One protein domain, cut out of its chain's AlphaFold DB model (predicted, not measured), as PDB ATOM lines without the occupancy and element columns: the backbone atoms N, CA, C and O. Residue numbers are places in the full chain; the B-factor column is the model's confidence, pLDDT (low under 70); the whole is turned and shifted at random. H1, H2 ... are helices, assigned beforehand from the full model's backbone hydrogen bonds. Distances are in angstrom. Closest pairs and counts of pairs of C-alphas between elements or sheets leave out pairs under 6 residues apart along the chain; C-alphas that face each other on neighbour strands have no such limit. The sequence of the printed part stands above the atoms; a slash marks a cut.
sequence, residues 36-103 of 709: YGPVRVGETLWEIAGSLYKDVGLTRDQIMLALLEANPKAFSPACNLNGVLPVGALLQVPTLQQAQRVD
ATOM      1  N   TYR A  36      63.512  72.435  80.778       81.06
ATOM      2  CA  TYR A  36      64.412  71.739  79.870       81.06
ATOM      3  C   TYR A  36      65.553  72.674  79.464       81.06
ATOM      4  O   TYR A  36      65.318  73.756  78.931       81.06
ATOM      5  N   GLY A  37      66.791  72.241  79.683       78.94
ATOM      6  CA  GLY A  37      67.992  72.964  79.280       78.94
ATOM      7  C   GLY A  37      69.114  72.847  80.319       78.94
ATOM      8  O   GLY A  37      69.019  72.015  81.224       78.94
ATOM      9  N   PRO A  38      70.179  73.661  80.206       83.25
ATOM     10  CA  PRO A  38      70.411  74.647  79.146       83.25
ATOM     11  C   PRO A  38      70.522  74.007  77.752       83.25
ATOM     12  O   PRO A  38      71.195  72.987  77.600       83.25
ATOM     13  N   VAL A  39      69.886  74.616  76.743       80.19
ATOM     14  CA  VAL A  39      69.965  74.177  75.334       80.19
ATOM     15  C   VAL A  39      71.423  74.142  74.873       80.19
ATOM     16  O   VAL A  39      72.158  75.122  75.035       80.19
ATOM     17  N   ARG A  40      71.854  73.013  74.305       81.00
ATOM     18  CA  ARG A  40      73.253  72.751  73.936       81.00
ATOM     19  C   ARG A  40      73.601  73.276  72.541       81.00
ATOM     20  O   ARG A  40      72.742  73.479  71.686       81.00
ATOM     21  N   VAL A  41      74.897  73.464  72.279       71.94
ATOM     22  CA  VAL A  41      75.392  73.845  70.944       71.94
ATOM     23  C   VAL A  41      75.023  72.759  69.927       71.94
ATOM     24  O   VAL A  41      75.464  71.620  70.054       71.94
ATOM     25  N   GLY A  42      74.239  73.130  68.912       71.19
ATOM     26  CA  GLY A  42      73.795  72.231  67.841       71.19
ATOM     27  C   GLY A  42      72.508  71.448  68.127       71.19
ATOM     28  O   GLY A  42      72.049  70.737  67.241       71.19
ATOM     29  N   GLU A  43      71.914  71.591  69.313       78.25
ATOM     30  CA  GLU A  43      70.661  70.929  69.689       78.25
ATOM     31  C   GLU A  43      69.455  71.633  69.047       78.25
ATOM     32  O   GLU A  43      69.259  72.839  69.206       78.25
ATOM     33  N   THR A  44      68.647  70.893  68.285       83.69
ATOM     34  CA  THR A  44      67.514  71.457  67.534       83.69
ATOM     35  C   THR A  44      66.180  71.263  68.252       83.69
ATOM     36  O   THR A  44      65.955  70.249  68.912       83.69
ATOM     37  N   LEU A  45      65.222  72.178  68.046       85.88
ATOM     38  CA  LEU A  45      63.867  72.053  68.613       85.88
ATOM     39  C   LEU A  45      63.184  70.716  68.246       85.88
ATOM     40  O   LEU A  45      62.419  70.172  69.038       85.88
ATOM     41  N   TRP A  46      63.500  70.154  67.076       84.44
ATOM     42  CA  TRP A  46      63.016  68.844  66.622       84.44
ATOM     43  C   TRP A  46      63.557  67.670  67.460       84.44
ATOM     44  O   TRP A  46      62.846  66.689  67.699       84.44
ATOM     45  N   GLU A  47      64.805  67.759  67.922       85.06
ATOM     46  CA  GLU A  47      65.425  66.781  68.824       85.06
ATOM     47  C   GLU A  47      64.911  66.946  70.255       85.06
ATOM     48  O   GLU A  47      64.555  65.946  70.880       85.06
ATOM     49  N   ILE A  48      64.765  68.191  70.724       85.88
ATOM     50  CA  ILE A  48      64.142  68.530  72.013       85.88
ATOM     51  C   ILE A  48      62.724  67.943  72.071       85.88
ATOM     52  O   ILE A  48      62.426  67.131  72.948       85.88
ATOM     53  N   ALA A  49      61.872  68.254  71.091       86.19
ATOM     54  CA  ALA A  49      60.512  67.726  71.002       86.19
ATOM     55  C   ALA A  49      60.480  66.198  70.839       86.19
ATOM     56  O   ALA A  49      59.637  65.531  71.431       86.19
ATOM     57  N   GLY A  50      61.429  65.618  70.097       82.38
ATOM     58  CA  GLY A  50      61.608  64.169  69.991       82.38
ATOM     59  C   GLY A  50      62.142  63.490  71.264       82.38
ATOM     60  O   GLY A  50      62.121  62.258  71.346       82.38
ATOM     61  N   SER A  51      62.632  64.258  72.243       82.31
ATOM     62  CA  SER A  51      63.073  63.762  73.551       82.31
ATOM     63  C   SER A  51      61.919  63.650  74.558       82.31
ATOM     64  O   SER A  51      61.933  62.735  75.386       82.31
ATOM     65  N   LEU A  52      60.909  64.517  74.430       81.00
ATOM     66  CA  LEU A  52      59.743  64.635  75.306       81.00
ATOM     67  C   LEU A  52      58.612  63.671  74.895       81.00
ATOM     68  O   LEU A  52      58.482  63.294  73.735       81.00
ATOM     69  N   TYR A  53      57.792  63.260  75.869       79.94
ATOM     70  CA  TYR A  53      56.519  62.528  75.696       79.94
ATOM     71  C   TYR A  53      56.502  61.312  74.743       79.94
ATOM     72  O   TYR A  53      55.452  60.958  74.204       79.94
ATOM     73  N   LYS A  54      57.640  60.615  74.610       69.25
ATOM     74  CA  LYS A  54      57.860  59.474  73.695       69.25
ATOM     75  C   LYS A  54      56.795  58.372  73.743       69.25
ATOM     76  O   LYS A  54      56.523  57.762  72.714       69.25
ATOM     77  N   ASP A  55      56.188  58.143  74.906       67.06
ATOM     78  CA  ASP A  55      55.254  57.037  75.144       67.06
ATOM     79  C   ASP A  55      53.766  57.445  75.079       67.06
ATOM     80  O   ASP A  55      52.889  56.626  75.345       67.06
ATOM     81  N   VAL A  56      53.455  58.708  74.747       73.56
ATOM     82  CA  VAL A  56      52.097  59.291  74.895       73.56
ATOM     83  C   VAL A  56      51.360  59.474  73.555       73.56
ATOM     84  O   VAL A  56      50.247  59.986  73.513       73.56
ATOM     85  N   GLY A  57      51.951  59.036  72.438       77.38
ATOM     86  CA  GLY A  57      51.304  59.059  71.114       77.38
ATOM     87  C   GLY A  57      51.125  60.450  70.488       77.38
ATOM     88  O   GLY A  57      50.512  60.560  69.429       77.38
ATOM     89  N   LEU A  58      51.669  61.499  71.112       85.56
ATOM     90  CA  LEU A  58      51.733  62.849  70.552       85.56
ATOM     91  C   LEU A  58      52.731  62.909  69.388       85.56
ATOM     92  O   LEU A  58      53.798  62.292  69.422       85.56
ATOM     93  N   THR A  59      52.401  63.689  68.362       88.25
ATOM     94  CA  THR A  59      53.321  63.990  67.258       88.25
ATOM     95  C   THR A  59      54.360  65.029  67.684       88.25
ATOM     96  O   THR A  59      54.112  65.858  68.563       88.25
ATOM     97  N   ARG A  60      55.537  65.020  67.043       89.69
ATOM     98  CA  ARG A  60      56.589  66.013  67.329       89.69
ATOM     99  C   ARG A  60      56.120  67.435  67.033       89.69
ATOM    100  O   ARG A  60      56.431  68.331  67.805       89.69
ATOM    101  N   ASP A  61      55.324  67.612  65.983       89.56
ATOM    102  CA  ASP A  61      54.779  68.908  65.570       89.56
ATOM    103  C   ASP A  61      53.906  69.546  66.669       89.56
ATOM    104  O   ASP A  61      54.052  70.732  66.958       89.56
ATOM    105  N   GLN A  62      53.070  68.753  67.358       90.44
ATOM    106  CA  GLN A  62      52.289  69.218  68.519       90.44
ATOM    107  C   GLN A  62      53.194  69.672  69.673       90.44
ATOM    108  O   GLN A  62      52.960  70.717  70.274       90.44
ATOM    109  N   ILE A  63      54.248  68.903  69.972       89.00
ATOM    110  CA  ILE A  63      55.189  69.212  71.060       89.00
ATOM    111  C   ILE A  63      56.006  70.474  70.731       89.00
ATOM    112  O   ILE A  63      56.225  71.301  71.612       89.00
ATOM    113  N   MET A  64      56.424  70.659  69.476       90.19
ATOM    114  CA  MET A  64      57.163  71.850  69.035       90.19
ATOM    115  C   MET A  64      56.324  73.126  69.128       90.19
ATOM    116  O   MET A  64      56.833  74.145  69.588       90.19
ATOM    117  N   LEU A  65      55.046  73.075  68.740       89.38
ATOM    118  CA  LEU A  65      54.139  74.216  68.885       89.38
ATOM    119  C   LEU A  65      53.830  74.508  70.357       89.38
ATOM    120  O   LEU A  65      53.925  75.657  70.770       89.38
ATOM    121  N   ALA A  66      53.580  73.485  71.176       88.12
ATOM    122  CA  ALA A  66      53.379  73.672  72.613       88.12
ATOM    123  C   ALA A  66      54.631  74.242  73.320       88.12
ATOM    124  O   ALA A  66      54.507  75.016  74.267       88.12
ATOM    125  N   LEU A  67      55.843  73.895  72.861       88.88
ATOM    126  CA  LEU A  67      57.097  74.493  73.341       88.88
ATOM    127  C   LEU A  67      57.236  75.964  72.926       88.88
ATOM    128  O   LEU A  67      57.706  76.763  73.734       88.88
ATOM    129  N   LEU A  68      56.825  76.320  71.704       88.56
ATOM    130  CA  LEU A  68      56.791  77.704  71.216       88.56
ATOM    131  C   LEU A  68      55.785  78.551  72.014       88.56
ATOM    132  O   LEU A  68      56.137  79.631  72.477       88.56
ATOM    133  N   GLU A  69      54.571  78.036  72.243       85.88
ATOM    134  CA  GLU A  69      53.527  78.689  73.051       85.88
ATOM    135  C   GLU A  69      53.950  78.898  74.511       85.88
ATOM    136  O   GLU A  69      53.670  79.947  75.089       85.88
ATOM    137  N   ALA A  70      54.644  77.924  75.112       86.31
ATOM    138  CA  ALA A  70      55.163  78.042  76.473       86.31
ATOM    139  C   ALA A  70      56.384  78.979  76.576       86.31
ATOM    140  O   ALA A  70      56.643  79.527  77.643       86.31
ATOM    141  N   ASN A  71      57.137  79.182  75.487       87.88
ATOM    142  CA  ASN A  71      58.415  79.903  75.505       87.88
ATOM    143  C   ASN A  71      58.560  80.934  74.367       87.88
ATOM    144  O   ASN A  71      59.601  80.952  73.704       87.88
ATOM    145  N   PRO A  72      57.596  81.845  74.135       81.50
ATOM    146  CA  PRO A  72      57.631  82.743  72.975       81.50
ATOM    147  C   PRO A  72      58.879  83.641  72.964       81.50
ATOM    148  O   PRO A  72      59.422  83.949  71.909       81.50
ATOM    149  N   LYS A  73      59.400  84.012  74.142       80.19
ATOM    150  CA  LYS A  73      60.616  84.832  74.283       80.19
ATOM    151  C   LYS A  73      61.928  84.073  74.017       80.19
ATOM    152  O   LYS A  73      62.972  84.713  73.945       80.19
ATOM    153  N   ALA A  74      61.899  82.743  73.892       80.12
ATOM    154  CA  ALA A  74      63.091  81.929  73.643       80.12
ATOM    155  C   ALA A  74      63.442  81.797  72.150       80.12
ATOM    156  O   ALA A  74      64.529  81.325  71.828       80.12
ATOM    157  N   PHE A  75      62.557  82.211  71.240       82.62
ATOM    158  CA  PHE A  75      62.761  82.103  69.795       82.62
ATOM    159  C   PHE A  75      62.945  83.483  69.164       82.62
ATOM    160  O   PHE A  75      62.262  84.442  69.520       82.62
ATOM    161  N   SER A  76      63.854  83.587  68.193       78.25
ATOM    162  CA  SER A  76      64.036  84.797  67.388       78.25
ATOM    163  C   SER A  76      63.814  84.491  65.899       78.25
ATOM    164  O   SER A  76      64.675  83.854  65.282       78.25
ATOM    165  N   PRO A  77      62.679  84.899  65.294       78.12
ATOM    166  CA  PRO A  77      61.583  85.683  65.869       78.12
ATOM    167  C   PRO A  77      60.618  84.844  66.732       78.12
ATOM    168  O   PRO A  77      60.405  83.661  66.477       78.12
ATOM    169  N   ALA A  78      59.975  85.498  67.704       77.12
ATOM    170  CA  ALA A  78      59.157  84.878  68.759       77.12
ATOM    171  C   ALA A  78      57.951  84.046  68.279       77.12
ATOM    172  O   ALA A  78      57.426  83.229  69.030       77.12
ATOM    173  N   CYS A  79      57.493  84.257  67.043       78.50
ATOM    174  CA  CYS A  79      56.332  83.576  66.467       78.50
ATOM    175  C   CYS A  79      56.678  82.409  65.524       78.50
ATOM    176  O   CYS A  79      55.766  81.853  64.914       78.50
ATOM    177  N   ASN A  80      57.960  82.052  65.348       85.00
ATOM    178  CA  ASN A  80      58.362  80.997  64.413       85.00
ATOM    179  C   ASN A  80      59.266  79.943  65.071       85.00
ATOM    180  O   ASN A  80      60.374  80.242  65.509       85.00
ATOM    181  N   LEU A  81      58.831  78.681  65.047       85.56
ATOM    182  CA  LEU A  81      59.558  77.517  65.578       85.56
ATOM    183  C   LEU A  81      60.880  77.186  64.862       85.56
ATOM    184  O   LEU A  81      61.669  76.395  65.373       85.56
ATOM    185  N   ASN A  82      61.126  77.768  63.684       84.12
ATOM    186  CA  ASN A  82      62.408  77.682  62.974       84.12
ATOM    187  C   ASN A  82      63.336  78.870  63.288       84.12
ATOM    188  O   ASN A  82      64.436  78.942  62.734       84.12
ATOM    189  N   GLY A  83      62.888  79.804  64.134       76.81
ATOM    190  CA  GLY A  83      63.693  80.907  64.640       76.81
ATOM    191  C   GLY A  83      64.901  80.424  65.443       76.81
ATOM    192  O   GLY A  83      64.992  79.270  65.864       76.81
ATOM    193  N   VAL A  84      65.855  81.325  65.664       78.44
ATOM    194  CA  VAL A  84      67.065  81.026  66.433       78.44
ATOM    195  C   VAL A  84      66.689  80.805  67.898       78.44
ATOM    196  O   VAL A  84      66.187  81.718  68.553       78.44
ATOM    197  N   LEU A  85      66.965  79.599  68.394       83.56
ATOM    198  CA  LEU A  85      66.911  79.221  69.804       83.56
ATOM    199  C   LEU A  85      68.321  79.412  70.401       83.56
ATOM    200  O   LEU A  85      69.258  78.764  69.923       83.56
ATOM    201  N   PRO A  86      68.532  80.310  71.381       78.62
ATOM    202  CA  PRO A  86      69.867  80.603  71.883       78.62
ATOM    203  C   PRO A  86      70.408  79.467  72.759       78.62
ATOM    204  O   PRO A  86      69.721  78.930  73.631       78.62
ATOM    205  N   VAL A  87      71.683  79.135  72.551       78.12
ATOM    206  CA  VAL A  87      72.436  78.212  73.414       78.12
ATOM    207  C   VAL A  87      72.437  78.759  74.841       78.12
ATOM    208  O   VAL A  87      72.689  79.944  75.051       78.12
ATOM    209  N   GLY A  88      72.156  77.901  75.821       74.56
ATOM    210  CA  GLY A  88      71.985  78.303  77.218       74.56
ATOM    211  C   GLY A  88      70.538  78.566  77.642       74.56
ATOM    212  O   GLY A  88      70.293  78.675  78.841       74.56
ATOM    213  N   ALA A  89      69.573  78.627  76.713       79.88
ATOM    214  CA  ALA A  89      68.166  78.828  77.060       79.88
ATOM    215  C   ALA A  89      67.628  77.721  77.984       79.88
ATOM    216  O   ALA A  89      67.930  76.540  77.798       79.88
ATOM    217  N   LEU A  90      66.791  78.113  78.945       82.94
ATOM    218  CA  LEU A  90      65.945  77.216  79.728       82.94
ATOM    219  C   LEU A  90      64.516  77.335  79.194       82.94
ATOM    220  O   LEU A  90      63.945  78.423  79.192       82.94
ATOM    221  N   LEU A  91      63.964  76.223  78.719       86.00
ATOM    222  CA  LEU A  91      62.607  76.122  78.194       86.00
ATOM    223  C   LEU A  91      61.681  75.548  79.268       86.00
ATOM    224  O   LEU A  91      61.938  74.469  79.797       86.00
ATOM    225  N   GLN A  92      60.573  76.214  79.567       88.81
ATOM    226  CA  GLN A  92      59.479  75.630  80.335       88.81
ATOM    227  C   GLN A  92      58.838  74.511  79.502       88.81
ATOM    228  O   GLN A  92      58.431  74.731  78.358       88.81
ATOM    229  N   VAL A  93      58.772  73.292  80.042       88.44
ATOM    230  CA  VAL A  93      58.163  72.155  79.345       88.44
ATOM    231  C   VAL A  93      56.639  72.278  79.460       88.44
ATOM    232  O   VAL A  93      56.122  72.280  80.580       88.44
ATOM    233  N   PRO A  94      55.894  72.361  78.342       84.75
ATOM    234  CA  PRO A  94      54.438  72.418  78.381       84.75
ATOM    235  C   PRO A  94      53.892  71.114  78.958       84.75
ATOM    236  O   PRO A  94      54.303  70.031  78.548       84.75
ATOM    237  N   THR A  95      52.935  71.200  79.878       86.00
ATOM    238  CA  THR A  95      52.288  70.018  80.462       86.00
ATOM    239  C   THR A  95      51.610  69.156  79.392       86.00
ATOM    240  O   THR A  95      51.184  69.652  78.347       86.00
ATOM    241  N   LEU A  96      51.404  67.865  79.682       83.00
ATOM    242  CA  LEU A  96      50.688  66.954  78.775       83.00
ATOM    243  C   LEU A  96      49.320  67.489  78.329       83.00
ATOM    244  O   LEU A  96      48.953  67.316  77.171       83.00
ATOM    245  N   GLN A  97      48.588  68.177  79.213       82.69
ATOM    246  CA  GLN A  97      47.305  68.790  78.864       82.69
ATOM    247  C   GLN A  97      47.453  69.981  77.912       82.69
ATOM    248  O   GLN A  97      46.562  70.201  77.100       82.69
ATOM    249  N   GLN A  98      48.542  70.752  77.990       82.69
ATOM    250  CA  GLN A  98      48.830  71.821  77.027       82.69
ATOM    251  C   GLN A  98      49.222  71.221  75.671       82.69
ATOM    252  O   GLN A  98      48.621  71.571  74.661       82.69
ATOM    253  N   ALA A  99      50.122  70.232  75.649       83.88
ATOM    254  CA  ALA A  99      50.534  69.557  74.415       83.88
ATOM    255  C   ALA A  99      49.383  68.809  73.704       83.88
ATOM    256  O   ALA A  99      49.372  68.720  72.480       83.88
ATOM    257  N   GLN A 100      48.390  68.306  74.451       85.69
ATOM    258  CA  GLN A 100      47.187  67.659  73.905       85.69
ATOM    259  C   GLN A 100      46.121  68.633  73.369       85.69
ATOM    260  O   GLN A 100      45.219  68.183  72.666       85.69
ATOM    261  N   ARG A 101      46.184  69.938  73.679       84.56
ATOM    262  CA  ARG A 101      45.248  70.939  73.116       84.56
ATOM    263  C   ARG A 101      45.539  71.250  71.652       84.56
ATOM    264  O   ARG A 101      44.623  71.630  70.929       84.56
ATOM    265  N   VAL A 102      46.793  71.102  71.230       83.12
ATOM    266  CA  VAL A 102      47.195  71.281  69.835       83.12
ATOM    267  C   VAL A 102      46.748  70.046  69.053       83.12
ATOM    268  O   VAL A 102      47.213  68.941  69.327       83.12
ATOM    269  N   ASP A 103      45.848  70.203  68.083       87.81
ATOM    270  CA  ASP A 103      45.418  69.095  67.224       87.81
ATOM    271  C   ASP A 103      46.543  68.664  66.258       87.81
ATOM    272  O   ASP A 103      47.266  69.507  65.728       87.81
TER     273      ASP A 103
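Overview. This is residues 36 to 103 of the 709 residues of the protein "Fimbrial protein FimV" of Halochromatium sp (UniProt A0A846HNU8). Little regular structure: a rounded body, mostly loop, in which H2 packs on H1 on one side and on short H3 on another, H1 crossing H2 steeply. The stretch 71 to 95 makes a wide loop from the end of H2 back to H3. The printed part has 68 residues, with H1, H2 and H3 in that order and no named strand; its class is all helix, though named elements hold only 22 residues. It is compact, with a radius of gyration of the C-alphas of 11.1 A and spans of 28 by 21 by 17 A.

Arrangement. H2, residues 60 to 70, touches H1, residues 45 to 51; their closest C-alphas, of Ala 49 and Ile 63, are 5.5 A apart. They run opposite ways at a steep tilt of 68 degrees, only just short of about perpendicular. H2 also touches H3, residues 96 to 99, the closest C-alphas, of Ala 66 and Ala 99, being 5.3 A apart. H1 and H3 are apart. In H1 and H2 every O i to N i+4 pair is within hydrogen-bond range; H3 is too short for one.

Along the chain. H2 is 15.2 A long, H1 9.7 A and H3 5.1 A. C-alpha 45 is at (63.867, 72.053, 68.613), C-alpha 99 at (50.534, 69.557, 74.415).

Size, cuts and confidence. The farthest C-alphas, of Asp 55 and Pro 77, are 30.8 A apart. The printed part has no cut; the link H2 to H3 is long. Residues 54 to 55 are under pLDDT 70.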